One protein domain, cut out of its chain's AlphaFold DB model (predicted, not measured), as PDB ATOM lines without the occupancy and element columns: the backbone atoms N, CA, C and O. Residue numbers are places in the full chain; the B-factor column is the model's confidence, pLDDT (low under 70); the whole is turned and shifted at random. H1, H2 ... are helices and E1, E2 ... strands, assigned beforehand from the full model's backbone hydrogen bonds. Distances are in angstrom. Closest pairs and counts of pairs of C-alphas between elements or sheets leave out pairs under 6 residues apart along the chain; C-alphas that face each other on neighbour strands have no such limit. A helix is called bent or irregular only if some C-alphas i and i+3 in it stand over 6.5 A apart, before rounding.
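Overview. This is residues 9 to 127 of the 1159 residues of an uncharacterized protein of Xanthomonadales bacterium (UniProt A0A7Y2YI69). A strongly twisted sheet of six strands makes the middle of this domain, with the long helix H1 slanting over one face and the short helix H3 crossing the other. H2 folds back beside H1 as a helical hairpin and reaches the edge strand E1 with its last residues, while H4 follows E6 directly. You find 119 residues with four named helices and six named strands, in the order H1 H2 E1 E2 E3 E4 E5 H3 E6 H4, a mixed class of helices and strands. The sheet is branched at E3 and antiparallel, and E2 E3 E4 E5 form a meander, each strand the antiparallel neighbour of the one before. The whole is compact and rounded, with a radius of gyration of the C-alphas of 13.2 A and spans of 38 by 32 by 31 A.

Arrangement. Start with H1, residues 9 to 27, and H2, residues 31 to 48; they touch, closest at the C-alphas of Ala 24 and Arg 34, 4.8 A, and run opposite ways at a shallow tilt of 21 degrees. Next come E1, residues 55 to 57, E2, 61 to 64, E3, 69 to 75, E4, 78 to 85, and E5, 88 to 96, then H3, 105 to 112, E6, 117 to 120, and H4, 121 to 126. E1 and E2 lie on one side of E3, with N 56 and O 74 at 2.9 A and N 63 and O 70 at 2.9 A within hydrogen-bond range. On the other side of E3 is E4, with N 71 and O 82 at 2.9 A; E5, an edge strand, is the antiparallel neighbour of E4, with N 83 and O 90 at 2.8 A, and E6, also an edge strand, is the antiparallel neighbour of E2, with N 119 and O 62 at 2.7 A, these pairs too within hydrogen-bond range. H1 is on the sheet at a height of 8.2 A, slantwise at 48 degrees to E4 on the local plane; the C-alphas of Phe 22 and Leu 69 are its closest to E3, 6.0 A. On the opposite face, H3 has a height of 7.9 A and runs across at 75 degrees to E3 on the local plane; its closest C-alphas to E5 are Leu 111 and Ala 93, 6.0 A. H2 only grazes the sheet with residues 41 to 48. H4 only just grazes it, with 5 pairs of C-alphas within 10 A. In H2, H3 and H4 every O i to N i+4 pair is within hydrogen-bond range, in H1 14 of 15.

Along the chain. Find C-alpha 9 at (125.671, 111.919, 126.621); from there H1 runs 26.3 A to C-alpha 27, only just irregular, with C-alphas 24 and 27 6.9 A apart. H2 spans 25.4 A, E4 22.6 A and E5 24.3 A. H4 ends at C-alpha 126, (110.167, 116.017, 103.352).

Size, cuts and confidence. The two C-alphas farthest apart are those of Cys 30 and Pro 98, 38.4 A. The printed part has no cut and no long link. Mean pLDDT of the printed part is 87.2; look for values under 70 at residues 28 to 29 and 50 to 54.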
ATOM      1  N   ASP A   9     126.693 110.923 126.957       75.62
ATOM      2  CA  ASP A   9     125.671 111.919 126.621       75.62
ATOM      3  C   ASP A   9     125.048 111.617 125.252       75.62
ATOM      4  O   ASP A   9     123.835 111.732 125.068       75.62
ATOM      5  N   GLU A  10     125.865 111.179 124.293       81.31
ATOM      6  CA  GLU A  10     125.431 110.755 122.963       81.31
ATOM      7  C   GLU A  10     124.487 109.551 123.046       81.31
ATOM      8  O   GLU A  10     123.422 109.555 122.423       81.31
ATOM      9  N   LEU A  11     124.821 108.560 123.881       81.25
ATOM     10  CA  LEU A  11     123.945 107.417 124.148       81.25
ATOM     11  C   LEU A  11     122.602 107.852 124.742       81.25
ATOM     12  O   LEU A  11     121.565 107.389 124.273       81.25
ATOM     13  N   ALA A  12     122.589 108.789 125.694       84.00
ATOM     14  CA  ALA A  12     121.346 109.283 126.290       84.00
ATOM     15  C   ALA A  12     120.430 109.988 125.263       84.00
ATOM     16  O   ALA A  12     119.198 109.862 125.316       84.00
ATOM     17  N   GLN A  13     121.013 110.711 124.298       86.62
ATOM     18  CA  GLN A  13     120.262 111.320 123.193       86.62
ATOM     19  C   GLN A  13     119.687 110.265 122.241       86.62
ATOM     20  O   GLN A  13     118.529 110.384 121.828       86.62
ATOM     21  N   ILE A  14     120.469 109.231 121.913       88.38
ATOM     22  CA  ILE A  14     120.032 108.112 121.064       88.38
ATOM     23  C   ILE A  14     118.925 107.313 121.759       88.38
ATOM     24  O   ILE A  14     117.907 107.034 121.135       88.38
ATOM     25  N   GLU A  15     119.050 107.009 123.050       89.94
ATOM     26  CA  GLU A  15     118.017 106.308 123.826       89.94
ATOM     27  C   GLU A  15     116.704 107.098 123.875       89.94
ATOM     28  O   GLU A  15     115.621 106.541 123.668       89.94
ATOM     29  N   THR A  16     116.786 108.416 124.091       91.50
ATOM     30  CA  THR A  16     115.610 109.299 124.085       91.50
ATOM     31  C   THR A  16     114.917 109.305 122.723       91.50
ATOM     32  O   THR A  16     113.685 109.249 122.660       91.50
ATOM     33  N   LEU A  17     115.699 109.358 121.641       93.38
ATOM     34  CA  LEU A  17     115.195 109.270 120.276       93.38
ATOM     35  C   LEU A  17     114.551 107.904 120.011       93.38
ATOM     36  O   LEU A  17     113.400 107.861 119.584       93.38
ATOM     37  N   ASN A  18     115.251 106.810 120.311       94.38
ATOM     38  CA  ASN A  18     114.787 105.439 120.112       94.38
ATOM     39  C   ASN A  18     113.441 105.191 120.784       94.38
ATOM     40  O   ASN A  18     112.533 104.681 120.133       94.38
ATOM     41  N   ARG A  19     113.274 105.622 122.041       92.31
ATOM     42  CA  ARG A  19     111.992 105.513 122.747       92.31
ATOM     43  C   ARG A  19     110.875 106.247 122.006       92.31
ATOM     44  O   ARG A  19     109.838 105.663 121.733       92.31
ATOM     45  N   LYS A  20     111.104 107.495 121.585       93.12
ATOM     46  CA  LYS A  20     110.094 108.253 120.828       93.12
ATOM     47  C   LYS A  20     109.760 107.626 119.474       93.12
ATOM     48  O   LYS A  20     108.605 107.680 119.065       93.12
ATOM     49  N   LEU A  21     110.747 107.065 118.768       93.75
ATOM     50  CA  LEU A  21     110.513 106.342 117.513       93.75
ATOM     51  C   LEU A  21     109.682 105.069 117.764       93.75
ATOM     52  O   LEU A  21     108.757 104.777 117.007       93.75
ATOM     53  N   PHE A  22     109.978 104.336 118.838       93.81
ATOM     54  CA  PHE A  22     109.235 103.143 119.241       93.81
ATOM     55  C   PHE A  22     107.768 103.464 119.565       93.81
ATOM     56  O   PHE A  22     106.876 102.861 118.968       93.81
ATOM     57  N   ASP A  23     107.512 104.474 120.401       91.38
ATOM     58  CA  ASP A  23     106.151 104.902 120.764       91.38
ATOM     59  C   ASP A  23     105.342 105.309 119.512       91.38
ATOM     60  O   ASP A  23     104.184 104.925 119.327       91.38
ATOM     61  N   ALA A  24     105.978 106.054 118.600       91.19
ATOM     62  CA  ALA A  24     105.332 106.613 117.415       91.19
ATOM     63  C   ALA A  24     105.020 105.588 116.311       91.19
ATOM     64  O   ALA A  24     104.024 105.750 115.596       91.19
ATOM     65  N   TRP A  25     105.861 104.562 116.133       90.00
ATOM     66  CA  TRP A  25     105.736 103.635 115.003       90.00
ATOM     67  C   TRP A  25     105.597 102.160 115.374       90.00
ATOM     68  O   TRP A  25     105.265 101.406 114.465       90.00
ATOM     69  N   PHE A  26     105.763 101.728 116.628       86.12
ATOM     70  CA  PHE A  26     105.602 100.317 117.018       86.12
ATOM     71  C   PHE A  26     104.378 100.038 117.910       86.12
ATOM     72  O   PHE A  26     103.673  99.073 117.639       86.12
ATOM     73  N   GLU A  27     104.076 100.858 118.929       78.00
ATOM     74  CA  GLU A  27     102.963 100.567 119.856       78.00
ATOM     75  C   GLU A  27     101.576 100.907 119.284       78.00
ATOM     76  O   GLU A  27     100.809 100.009 118.948       78.00
ATOM     77  N   THR A  28     101.223 102.193 119.187       69.25
ATOM     78  CA  THR A  28      99.932 102.665 118.622       69.25
ATOM     79  C   THR A  28      99.984 104.099 118.060       69.25
ATOM     80  O   THR A  28      98.952 104.626 117.650       69.25
ATOM     81  N   GLY A  29     101.176 104.710 118.001       69.06
ATOM     82  CA  GLY A  29     101.416 106.151 117.871       69.06
ATOM     83  C   GLY A  29     100.414 106.978 117.056       69.06
ATOM     84  O   GLY A  29     100.287 106.802 115.836       69.06
ATOM     85  N   CYS A  30      99.760 107.935 117.719       84.69
ATOM     86  CA  CYS A  30      98.921 108.952 117.086       84.69
ATOM     87  C   CYS A  30      99.768 109.992 116.323       84.69
ATOM     88  O   CYS A  30     100.984 110.093 116.502       84.69
ATOM     89  N   ASP A  31      99.141 110.822 115.484       83.25
ATOM     90  CA  ASP A  31      99.874 111.816 114.677       83.25
ATOM     91  C   ASP A  31     100.676 112.816 115.522       83.25
ATOM     92  O   ASP A  31     101.746 113.272 115.110       83.25
ATOM     93  N   GLN A  32     100.213 113.121 116.738       84.38
ATOM     94  CA  GLN A  32     100.943 113.974 117.672       84.38
ATOM     95  C   GLN A  32     102.246 113.317 118.159       84.38
ATOM     96  O   GLN A  32     103.276 113.991 118.248       84.38
ATOM     97  N   GLU A  33     102.229 112.012 118.433       88.12
ATOM     98  CA  GLU A  33     103.418 111.252 118.840       88.12
ATOM     99  C   GLU A  33     104.414 111.144 117.689       88.12
ATOM    100  O   GLU A  33     105.600 111.407 117.889       88.12
ATOM    101  N   ARG A  34     103.932 110.904 116.462       90.12
ATOM    102  CA  ARG A  34     104.767 110.912 115.248       90.12
ATOM    103  C   ARG A  34     105.456 112.256 115.045       90.12
ATOM    104  O   ARG A  34     106.677 112.304 114.908       90.12
ATOM    105  N   ARG A  35     104.717 113.371 115.113       88.12
ATOM    106  CA  ARG A  35     105.300 114.724 115.016       88.12
ATOM    107  C   ARG A  35     106.306 114.989 116.137       88.12
ATOM    108  O   ARG A  35     107.372 115.550 115.884       88.12
ATOM    109  N   SER A  36     106.016 114.554 117.366       88.56
ATOM    110  CA  SER A  36     106.948 114.663 118.498       88.56
ATOM    111  C   SER A  36     108.242 113.879 118.259       88.56
ATOM    112  O   SER A  36     109.331 114.390 118.534       88.56
ATOM    113  N   ALA A  37     108.140 112.664 117.720       91.44
ATOM    114  CA  ALA A  37     109.277 111.809 117.418       91.44
ATOM    115  C   ALA A  37     110.134 112.374 116.277       91.44
ATOM    116  O   ALA A  37     111.350 112.457 116.432       91.44
ATOM    117  N   LEU A  38     109.524 112.880 115.199       90.75
ATOM    118  CA  LEU A  38     110.246 113.562 114.116       90.75
ATOM    119  C   LEU A  38     110.959 114.828 114.604       90.75
ATOM    120  O   LEU A  38     112.114 115.067 114.259       90.75
ATOM    121  N   ARG A  39     110.325 115.630 115.467       88.50
ATOM    122  CA  ARG A  39     110.988 116.795 116.078       88.50
ATOM    123  C   ARG A  39     112.167 116.385 116.950       88.50
ATOM    124  O   ARG A  39     113.202 117.053 116.913       88.50
ATOM    125  N   CYS A  40     112.024 115.301 117.715       89.50
ATOM    126  CA  CYS A  40     113.132 114.739 118.479       89.50
ATOM    127  C   CYS A  40     114.254 114.289 117.545       89.50
ATOM    128  O   CYS A  40     115.391 114.687 117.758       89.50
ATOM    129  N   TYR A  41     113.930 113.565 116.473       90.00
ATOM    130  CA  TYR A  41     114.889 113.140 115.461       90.00
ATOM    131  C   TYR A  41     115.663 114.329 114.885       90.00
ATOM    132  O   TYR A  41     116.886 114.373 114.976       90.00
ATOM    133  N   LEU A  42     114.974 115.366 114.397       85.31
ATOM    134  CA  LEU A  42     115.618 116.556 113.830       85.31
ATOM    135  C   LEU A  42     116.497 117.306 114.848       85.31
ATOM    136  O   LEU A  42     117.527 117.873 114.459       85.31
ATOM    137  N   ARG A  43     116.115 117.311 116.134       82.81
ATOM    138  CA  ARG A  43     116.910 117.894 117.225       82.81
ATOM    139  C   ARG A  43     118.150 117.053 117.521       82.81
ATOM    140  O   ARG A  43     119.245 117.608 117.510       82.81
ATOM    141  N   THR A  44     117.994 115.745 117.720       86.00
ATOM    142  CA  THR A  44     119.088 114.795 117.976       86.00
ATOM    143  C   THR A  44     120.107 114.833 116.845       86.00
ATOM    144  O   THR A  44     121.295 114.990 117.101       86.00
ATOM    145  N   MET A  45     119.642 114.834 115.594       81.88
ATOM    146  CA  MET A  45     120.488 115.030 114.418       81.88
ATOM    147  C   MET A  45     121.282 116.335 114.503       81.88
ATOM    148  O   MET A  45     122.484 116.339 114.292       81.88
ATOM    149  N   SER A  46     120.650 117.456 114.863       75.31
ATOM    150  CA  SER A  46     121.354 118.746 114.965       75.31
ATOM    151  C   SER A  46     122.418 118.776 116.067       75.31
ATOM    152  O   SER A  46     123.420 119.469 115.915       75.31
ATOM    153  N   LEU A  47     122.194 118.052 117.169       76.81
ATOM    154  CA  LEU A  47     123.121 117.966 118.297       76.81
ATOM    155  C   LEU A  47     124.297 117.040 117.982       76.81
ATOM    156  O   LEU A  47     125.451 117.453 118.071       76.81
ATOM    157  N   LEU A  48     123.998 115.806 117.574       80.38
ATOM    158  CA  LEU A  48     125.002 114.771 117.356       80.38
ATOM    159  C   LEU A  48     125.865 115.067 116.139       80.38
ATOM    160  O   LEU A  48     127.067 114.856 116.198       80.38
ATOM    161  N   HIS A  49     125.313 115.658 115.082       72.06
ATOM    162  CA  HIS A  49     126.070 115.953 113.864       72.06
ATOM    163  C   HIS A  49     127.212 116.967 114.070       72.06
ATOM    164  O   HIS A  49     128.132 117.024 113.257       72.06
ATOM    165  N   ARG A  50     127.184 117.759 115.158       64.56
ATOM    166  CA  ARG A  50     128.304 118.638 115.545       64.56
ATOM    167  C   ARG A  50     129.516 117.857 116.059       64.56
ATOM    168  O   ARG A  50     130.637 118.325 115.906       64.56
ATOM    169  N   ARG A  51     129.289 116.699 116.685       69.00
ATOM    170  CA  ARG A  51     130.328 115.867 117.316       69.00
ATOM    171  C   ARG A  51     130.691 114.666 116.444       69.00
ATOM    172  O   ARG A  51     131.862 114.376 116.227       69.00
ATOM    173  N   LEU A  52     129.670 114.026 115.887       69.81
ATOM    174  CA  LEU A  52     129.714 112.840 115.048       69.81
ATOM    175  C   LEU A  52     129.408 113.255 113.605       69.81
ATOM    176  O   LEU A  52     128.249 113.329 113.185       69.81
ATOM    177  N   ARG A  53     130.458 113.580 112.839       65.69
ATOM    178  CA  ARG A  53     130.329 113.921 111.412       65.69
ATOM    179  C   ARG A  53     129.605 112.760 110.706       65.69
ATOM    180  O   ARG A  53     130.084 111.639 110.780       65.69
ATOM    181  N   MET A  54     128.479 113.032 110.032       67.12
ATOM    182  CA  MET A  54     127.611 112.036 109.357       67.12
ATOM    183  C   MET A  54     126.717 111.153 110.254       67.12
ATOM    184  O   MET A  54     126.283 110.108 109.792       67.12
ATOM    185  N   PHE A  55     126.399 111.534 111.499       83.69
ATOM    186  CA  PHE A  55     125.389 110.778 112.257       83.69
ATOM    187  C   PHE A  55     124.008 110.873 111.593       83.69
ATOM    188  O   PHE A  55     123.508 111.992 111.445       83.69
ATOM    189  N   GLU A  56     123.394 109.736 111.248       86.31
ATOM    190  CA  GLU A  56     122.013 109.645 110.761       86.31
ATOM    191  C   GLU A  56     121.336 108.288 110.989       86.31
ATOM    192  O   GLU A  56     122.004 107.282 111.210       86.31
ATOM    193  N   VAL A  57     119.997 108.254 110.900       91.19
ATOM    194  CA  VAL A  57     119.269 106.995 110.663       91.19
ATOM    195  C   VAL A  57     119.436 106.637 109.191       91.19
ATOM    196  O   VAL A  57     119.052 107.439 108.334       91.19
ATOM    197  N   VAL A  58     119.977 105.452 108.906       89.44
ATOM    198  CA  VAL A  58     120.321 105.005 107.546       89.44
ATOM    199  C   VAL A  58     119.115 105.115 106.622       89.44
ATOM    200  O   VAL A  58     118.029 104.622 106.939       89.44
ATOM    201  N   ASN A  59     119.306 105.792 105.487       86.19
ATOM    202  CA  ASN A  59     118.279 106.074 104.481       86.19
ATOM    203  C   ASN A  59     117.009 106.724 105.053       86.19
ATOM    204  O   ASN A  59     115.971 106.675 104.406       86.19
ATOM    205  N   HIS A  60     117.030 107.285 106.268       90.56
ATOM    206  CA  HIS A  60     115.828 107.715 106.988       90.56
ATOM    207  C   HIS A  60     114.755 106.613 107.096       90.56
ATOM    208  O   HIS A  60     113.559 106.890 106.985       90.56
ATOM    209  N   ARG A  61     115.168 105.356 107.304       91.44
ATOM    210  CA  ARG A  61     114.254 104.216 107.454       91.44
ATOM    211  C   ARG A  61     114.463 103.482 108.766       91.44
ATOM    212  O   ARG A  61     115.582 103.233 109.202       91.44
ATOM    213  N   VAL A  62     113.345 103.116 109.376       94.88
ATOM    214  CA  VAL A  62     113.286 102.209 110.529       94.88
ATOM    215  C   VAL A  62     112.412 101.022 110.161       94.88
ATOM    216  O   VAL A  62     111.598 101.127 109.249       94.88
ATOM    217  N   PHE A  63     112.563  99.888 110.837       95.31
ATOM    218  CA  PHE A  63     111.875  98.659 110.444       95.31
ATOM    219  C   PHE A  63     111.091  98.089 111.620       95.31
ATOM    220  O   PHE A  63     111.634  97.893 112.706       95.31
ATOM    221  N   ARG A  64     109.807  97.801 111.419       94.38
ATOM    222  CA  ARG A  64     108.985  97.081 112.396       94.38
ATOM    223  C   ARG A  64     109.348  95.602 112.342       94.38
ATOM    224  O   ARG A  64     108.932  94.893 111.426       94.38
ATOM    225  N   GLY A  65     110.161  95.162 113.297       90.62
ATOM    226  CA  GLY A  65     110.521  93.757 113.478       90.62
ATOM    227  C   GLY A  65     109.436  92.981 114.226       90.62
ATOM    228  O   GLY A  65     108.400  93.527 114.607       90.62
ATOM    229  N   ARG A  66     109.672  91.692 114.482       87.19
ATOM    230  CA  ARG A  66     108.702  90.840 115.196       87.19
ATOM    231  C   ARG A  66     108.578  91.203 116.675       87.19
ATOM    232  O   ARG A  66     107.491  91.126 117.234       87.19
ATOM    233  N   ASN A  67     109.695  91.593 117.291       83.50
ATOM    234  CA  ASN A  67     109.817  91.791 118.738       83.50
ATOM    235  C   ASN A  67     110.249  93.216 119.127       83.50
ATOM    236  O   ASN A  67     110.681  93.424 120.258       83.50
ATOM    237  N   GLY A  68     110.175  94.184 118.214       92.00
ATOM    238  CA  GLY A  68     110.552  95.573 118.477       92.00
ATOM    239  C   GLY A  68     110.814  96.376 117.206       92.00
ATOM    240  O   GLY A  68     110.705  95.859 116.091       92.00
ATOM    241  N   LEU A  69     111.188  97.643 117.375       96.00
ATOM    242  CA  LEU A  69     111.588  98.515 116.272       96.00
ATOM    243  C   LEU A  69     113.092  98.374 116.008       96.00
ATOM    244  O   LEU A  69     113.896  98.462 116.934       96.00
ATOM    245  N   ILE A  70     113.480  98.184 114.753       96.38
ATOM    246  CA  ILE A  70     114.875  98.147 114.314       96.38
ATOM    247  C   ILE A  70     115.254  99.534 113.800       96.38
ATOM    248  O   ILE A  70     114.607 100.069 112.897       96.38
ATOM    249  N   VAL A  71     116.314 100.108 114.366       96.00
ATOM    250  CA  VAL A  71     116.801 101.450 114.033       96.00
ATOM    251  C   VAL A  71     118.280 101.365 113.644       96.00
ATOM    252  O   VAL A  71     119.134 101.165 114.514       96.00
ATOM    253  N   PRO A  72     118.609 101.465 112.343       94.88
ATOM    254  CA  PRO A  72     119.988 101.506 111.879       94.88
ATOM    255  C   PRO A  72     120.535 102.935 111.915       94.88
ATOM    256  O   PRO A  72     119.943 103.848 111.344       94.88
ATOM    257  N   TYR A  73     121.692 103.118 112.542       92.12
ATOM    258  CA  TYR A  73     122.432 104.376 112.556       92.12
ATOM    259  C   TYR A  73     123.740 104.244 111.784       92.12
ATOM    260  O   TYR A  73     124.472 103.280 112.000       92.12
ATOM    261  N   ASP A  74     124.061 105.227 110.949       86.94
ATOM    262  CA  ASP A  74     125.405 105.409 110.399       86.94
ATOM    263  C   ASP A  74     126.070 106.612 111.072       86.94
ATOM    264  O   ASP A  74     125.436 107.634 111.330       86.94
ATOM    265  N   ALA A  75     127.352 106.459 111.383       83.56
ATOM    266  CA  ALA A  75     128.234 107.507 111.859       83.56
ATOM    267  C   ALA A  75     129.590 107.337 111.163       83.56
ATOM    268  O   ALA A  75     130.505 106.703 111.691       83.56
ATOM    269  N   HIS A  76     129.709 107.895 109.956       75.81
ATOM    270  CA  HIS A  76     130.938 107.883 109.154       75.81
ATOM    271  C   HIS A  76     131.414 106.463 108.763       75.81
ATOM    272  O   HIS A  76     132.576 106.090 108.963       75.81
ATOM    273  N   GLY A  77     130.510 105.646 108.214       76.88
ATOM    274  CA  GLY A  77     130.792 104.271 107.785       76.88
ATOM    275  C   GLY A  77     130.794 103.256 108.933       76.88
ATOM    276  O   GLY A  77     131.084 102.077 108.718       76.88
ATOM    277  N   ALA A  78     130.482 103.690 110.158       85.19
ATOM    278  CA  ALA A  78     130.279 102.826 111.313       85.19
ATOM    279  C   ALA A  78     128.779 102.567 111.517       85.19
ATOM    280  O   ALA A  78     128.112 103.230 112.313       85.19
ATOM    281  N   LEU A  79     128.260 101.563 110.814       90.31
ATOM    282  CA  LEU A  79     126.871 101.138 110.917       90.31
ATOM    283  C   LEU A  79     126.623 100.441 112.257       90.31
ATOM    284  O   LEU A  79     127.283  99.455 112.588       90.31
ATOM    285  N   SER A  80     125.649 100.933 113.014       92.25
ATOM    286  CA  SER A  80     125.165 100.338 114.260       92.25
ATOM    287  C   SER A  80     123.664 100.091 114.167       92.25
ATOM    288  O   SER A  80     122.892 101.030 114.006       92.25
ATOM    289  N   VAL A  81     123.236  98.839 114.306       94.56
ATOM    290  CA  VAL A  81     121.817  98.464 114.255       94.56
ATOM    291  C   VAL A  81     121.309  98.244 115.672       94.56
ATOM    292  O   VAL A  81     121.894  97.465 116.428       94.56
ATOM    293  N   TYR A  82     120.233  98.937 116.038       94.56
ATOM    294  CA  TYR A  82     119.590  98.824 117.343       94.56
ATOM    295  C   TYR A  82     118.242  98.122 117.233       94.56
ATOM    296  O   TYR A  82     117.493  98.362 116.290       94.56
ATOM    297  N   ARG A  83     117.914  97.308 118.235       94.50
ATOM    298  CA  ARG A  83     116.562  96.824 118.512       94.50
ATOM    299  C   ARG A  83     116.009  97.605 119.697       94.50
ATOM    300  O   ARG A  83     116.663  97.712 120.732       94.50
ATOM    301  N   VAL A  84     114.822  98.173 119.538       94.75
ATOM    302  CA  VAL A  84     114.143  98.979 120.555       94.75
ATOM    303  C   VAL A  84     112.884  98.252 121.005       94.75
ATOM    304  O   VAL A  84     112.072  97.834 120.176       94.75
ATOM    305  N   GLN A  85     112.749  98.097 122.316       92.94
ATOM    306  CA  GLN A  85     111.657  97.411 122.997       92.94
ATOM    307  C   GLN A  85     111.150  98.285 124.156       92.94
ATOM    308  O   GLN A  85     111.766  99.291 124.508       92.94
ATOM    309  N   HIS A  86     110.030  97.900 124.771       84.75
ATOM    310  CA  HIS A  86     109.430  98.660 125.875       84.75
ATOM    311  C   HIS A  86     110.374  98.785 127.096       84.75
ATOM    312  O   HIS A  86     110.302  99.755 127.851       84.75
ATOM    313  N   ASP A  87     111.255  97.811 127.326       82.25
ATOM    314  CA  ASP A  87     112.190  97.757 128.457       82.25
ATOM    315  C   ASP A  87     113.575  98.363 128.165       82.25
ATOM    316  O   ASP A  87     114.366  98.533 129.095       82.25
ATOM    317  N   GLY A  88     113.866  98.752 126.917       86.25
ATOM    318  CA  GLY A  88     115.124  99.410 126.563       86.25
ATOM    319  C   GLY A  88     115.515  99.310 125.087       86.25
ATOM    320  O   GLY A  88     114.757  98.857 124.232       86.25
ATOM    321  N   SER A  89     116.733  99.759 124.779       90.25
ATOM    322  CA  SER A  89     117.323  99.677 123.442       90.25
ATOM    323  C   SER A  89     118.647  98.916 123.488       90.25
ATOM    324  O   SER A  89     119.528  99.241 124.280       90.25
ATOM    325  N   GLU A  90     118.800  97.914 122.622       91.25
ATOM    326  CA  GLU A  90     119.992  97.071 122.521       91.25
ATOM    327  C   GLU A  90     120.647  97.232 121.142       91.25
ATOM    328  O   GLU A  90     119.973  97.190 120.115       91.25
ATOM    329  N   CYS A  91     121.973  97.390 121.092       91.44
ATOM    330  CA  CYS A  91     122.725  97.375 119.835       91.44
ATOM    331  C   CYS A  91     123.003  95.923 119.419       91.44
ATOM    332  O   CYS A  91     123.827  95.254 120.042       91.44
ATOM    333  N   ILE A  92     122.331  95.450 118.368       93.44
ATOM    334  CA  ILE A  92     122.345  94.043 117.938       93.44
ATOM    335  C   ILE A  92     123.416  93.731 116.885       93.44
ATOM    336  O   ILE A  92     123.861  92.590 116.793       93.44
ATOM    337  N   ALA A  93     123.871  94.729 116.120       93.25
ATOM    338  CA  ALA A  93     124.939  94.561 115.136       93.25
ATOM    339  C   ALA A  93     125.781  95.833 114.981       93.25
ATOM    340  O   ALA A  93     125.277  96.950 115.121       93.25
ATOM    341  N   ARG A  94     127.070  95.656 114.660       90.75
ATOM    342  CA  ARG A  94     127.977  96.735 114.251       90.75
ATOM    343  C   ARG A  94     128.849  96.285 113.092       90.75
ATOM    344  O   ARG A  94     129.471  95.228 113.175       90.75
ATOM    345  N   LEU A  95     128.939  97.117 112.066       89.31
ATOM    346  CA  LEU A  95     129.754  96.871 110.886       89.31
ATOM    347  C   LEU A  95     130.489  98.152 110.498       89.31
ATOM    348  O   LEU A  95     129.908  99.233 110.503       89.31
ATOM    349  N   ARG A  96     131.773  98.024 110.157       85.31
ATOM    350  CA  ARG A  96     132.537  99.113 109.549       85.31
ATOM    351  C   ARG A  96     132.632  98.864 108.051       85.31
ATOM    352  O   ARG A  96     132.998  97.765 107.647       85.31
ATOM    353  N   MET A  97     132.302  99.877 107.266       85.38
ATOM    354  CA  MET A  97     132.274  99.836 105.805       85.38
ATOM    355  C   MET A  97     133.103 100.996 105.240       85.38
ATOM    356  O   MET A  97     133.317 101.981 105.958       85.38
ATOM    357  N   PRO A  98     133.555 100.910 103.977       84.00
ATOM    358  CA  PRO A  98     134.053 102.075 103.260       84.00
ATOM    359  C   PRO A  98     133.045 103.226 103.324       84.00
ATOM    360  O   PRO A  98     131.826 103.020 103.295       84.00
ATOM    361  N   ASN A  99     133.540 104.460 103.420       83.12
ATOM    362  CA  ASN A  99     132.647 105.610 103.355       83.12
ATOM    363  C   ASN A  99     131.979 105.642 101.970       83.12
ATOM    364  O   ASN A  99     132.627 105.391 100.960       83.12
ATOM    365  N   GLY A 100     130.683 105.942 101.916       88.12
ATOM    366  CA  GLY A 100     129.947 105.979 100.650       88.12
ATOM    367  C   GLY A 100     129.214 104.694 100.270       88.12
ATOM    368  O   GLY A 100     128.318 104.786  99.434       88.12
ATOM    369  N   THR A 101     129.435 103.561 100.948       90.94
ATOM    370  CA  THR A 101     128.677 102.313 100.716       90.94
ATOM    371  C   THR A 101     127.160 102.537 100.746       90.94
ATOM    372  O   THR A 101     126.626 103.146 101.678       90.94
ATOM    373  N   LEU A 102     126.467 102.079  99.705       91.94
ATOM    374  CA  LEU A 102     125.011 102.048  99.630       91.94
ATOM    375  C   LEU A 102     124.496 100.917 100.524       91.94
ATOM    376  O   LEU A 102     124.804  99.748 100.305       91.94
ATOM    377  N   VAL A 103     123.745 101.277 101.563       90.50
ATOM    378  CA  VAL A 103     123.194 100.315 102.522       90.50
ATOM    379  C   VAL A 103     121.781  99.961 102.084       90.50
ATOM    380  O   VAL A 103     120.909 100.827 102.069       90.50
ATOM    381  N   THR A 104     121.553  98.700 101.721       90.50
ATOM    382  CA  THR A 104     120.249  98.213 101.249       90.50
ATOM    383  C   THR A 104     119.391  97.677 102.395       90.50
ATOM    384  O   THR A 104     119.897  97.289 103.451       90.50
ATOM    385  N   ASP A 105     118.075  97.596 102.184       90.25
ATOM    386  CA  ASP A 105     117.163  96.962 103.147       90.25
ATOM    387  C   ASP A 105     117.542  95.502 103.427       90.25
ATOM    388  O   ASP A 105     117.457  95.049 104.568       90.25
ATOM    389  N   ALA A 106     117.987  94.771 102.398       89.12
ATOM    390  CA  ALA A 106     118.444  93.390 102.528       89.12
ATOM    391  C   ALA A 106     119.650  93.293 103.472       89.12
ATOM    392  O   ALA A 106     119.659  92.468 104.383       89.12
ATOM    393  N   MET A 107     120.610  94.210 103.335       91.00
ATOM    394  CA  MET A 107     121.766  94.288 104.223       91.00
ATOM    395  C   MET A 107     121.367  94.559 105.682       91.00
ATOM    396  O   MET A 107     121.924  93.956 106.601       91.00
ATOM    397  N   ILE A 108     120.393  95.445 105.919       92.69
ATOM    398  CA  ILE A 108     119.877  95.693 107.273       92.69
ATOM    399  C   ILE A 108     119.147  94.464 107.822       92.69
ATOM    400  O   ILE A 108     119.339  94.128 108.991       92.69
ATOM    401  N   ALA A 109     118.346  93.780 107.003       91.56
ATOM    402  CA  ALA A 109     117.641  92.565 107.407       91.56
ATOM    403  C   ALA A 109     118.616  91.446 107.810       91.56
ATOM    404  O   ALA A 109     118.425  90.812 108.851       91.56
ATOM    405  N   ASP A 110     119.695  91.263 107.045       92.06
ATOM    406  CA  ASP A 110     120.750  90.291 107.341       92.06
ATOM    407  C   ASP A 110     121.463  90.613 108.661       92.06
ATOM    408  O   ASP A 110     121.656  89.731 109.500       92.06
ATOM    409  N   LEU A 111     121.799  91.887 108.895       92.31
ATOM    410  CA  LEU A 111     122.417  92.334 110.148       92.31
ATOM    411  C   LEU A 111     121.470  92.219 111.350       92.31
ATOM    412  O   LEU A 111     121.916  91.921 112.458       92.31
ATOM    413  N   ALA A 112     120.174  92.462 111.154       91.31
ATOM    414  CA  ALA A 112     119.170  92.363 112.210       91.31
ATOM    415  C   ALA A 112     118.760  90.910 112.521       91.31
ATOM    416  O   ALA A 112     118.220  90.639 113.599       91.31
ATOM    417  N   GLY A 113     119.008  89.984 111.588       92.00
ATOM    418  CA  GLY A 113     118.565  88.591 111.652       92.00
ATOM    419  C   GLY A 113     117.059  88.404 111.420       92.00
ATOM    420  O   GLY A 113     116.525  87.329 111.695       92.00
ATOM    421  N   GLU A 114     116.357  89.438 110.949       92.31
ATOM    422  CA  GLU A 114     114.936  89.398 110.606       92.31
ATOM    423  C   GLU A 114     114.590  90.456 109.551       92.31
ATOM    424  O   GLU A 114     115.137  91.557 109.543       92.31
ATOM    425  N   THR A 115     113.630  90.141 108.680       88.50
ATOM    426  CA  THR A 115     113.032  91.122 107.767       88.50
ATOM    427  C   THR A 115     111.897  91.845 108.493       88.50
ATOM    428  O   THR A 115     110.918  91.209 108.887       88.50
ATOM    429  N   GLY A 116     112.034  93.158 108.689       88.75
ATOM    430  CA  GLY A 116     110.983  94.013 109.250       88.75
ATOM    431  C   GLY A 116     110.207  94.781 108.175       88.75
ATOM    432  O   GLY A 116     110.709  94.979 107.070       88.75
ATOM    433  N   GLU A 117     108.996  95.240 108.499       92.75
ATOM    434  CA  GLU A 117     108.233  96.153 107.631       92.75
ATOM    435  C   GLU A 117     108.884  97.548 107.678       92.75
ATOM    436  O   GLU A 117     108.978  98.134 108.763       92.75
ATOM    437  N   PRO A 118     109.355  98.099 106.549       91.69
ATOM    438  CA  PRO A 118     110.035  99.381 106.555       91.69
ATOM    439  C   PRO A 118     109.058 100.547 106.739       91.69
ATOM    440  O   PRO A 118     108.016 100.633 106.094       91.69
ATOM    441  N   VAL A 119     109.457 101.502 107.567       92.31
ATOM    442  CA  VAL A 119     108.788 102.780 107.795       92.31
ATOM    443  C   VAL A 119     109.665 103.882 107.215       92.31
ATOM    444  O   VAL A 119     110.825 104.038 107.603       92.31
ATOM    445  N   ASP A 120     109.101 104.652 106.290       89.88
ATOM    446  CA  ASP A 120     109.794 105.746 105.616       89.88
ATOM    447  C   ASP A 120     109.654 107.060 106.401       89.88
ATOM    448  O   ASP A 120     108.602 107.707 106.384       89.88
ATOM    449  N   LEU A 121     110.716 107.456 107.107       89.81
ATOM    450  CA  LEU A 121     110.752 108.731 107.824       89.81
ATOM    451  C   LEU A 121     111.045 109.905 106.886       89.81
ATOM    452  O   LEU A 121     110.639 111.021 107.195       89.81
ATOM    453  N   GLU A 122     111.733 109.684 105.761       86.12
ATOM    454  CA  GLU A 122     112.047 110.743 104.792       86.12
ATOM    455  C   GLU A 122     110.769 111.353 104.250       86.12
ATOM    456  O   GLU A 122     110.592 112.566 104.322       86.12
ATOM    457  N   ARG A 123     109.835 110.492 103.841       83.81
ATOM    458  CA  ARG A 123     108.515 110.902 103.379       83.81
ATOM    459  C   ARG A 123     107.800 111.768 104.417       83.81
ATOM    460  O   ARG A 123     107.291 112.835 104.108       83.81
ATOM    461  N   ALA A 124     107.828 111.369 105.685       85.50
ATOM    462  CA  ALA A 124     107.179 112.127 106.756       85.50
ATOM    463  C   ALA A 124     107.868 113.473 107.078       85.50
ATOM    464  O   ALA A 124     107.246 114.365 107.656       85.50
ATOM    465  N   ILE A 125     109.153 113.624 106.740       83.81
ATOM    466  CA  ILE A 125     109.947 114.834 107.001       83.81
ATOM    467  C   ILE A 125     109.929 115.794 105.805       83.81
ATOM    468  O   ILE A 125     109.970 117.013 106.014       83.81
ATOM    469  N   TYR A 126     109.914 115.268 104.581       82.69
ATOM    470  CA  TYR A 126     110.167 116.017 103.352       82.69
ATOM    471  C   TYR A 126     109.046 115.919 102.308       82.69
ATOM    472  O   TYR A 126     109.054 116.727 101.387       82.69
ATOM    473  N   ASP A 127     108.048 115.045 102.413       82.69
ATOM    474  CA  ASP A 127     106.882 115.208 101.536       82.69
ATOM    475  C   ASP A 127     106.048 116.410 101.991       82.69
ATOM    476  O   ASP A 127     105.920 116.716 103.185       82.69
TER     477      ASP A 127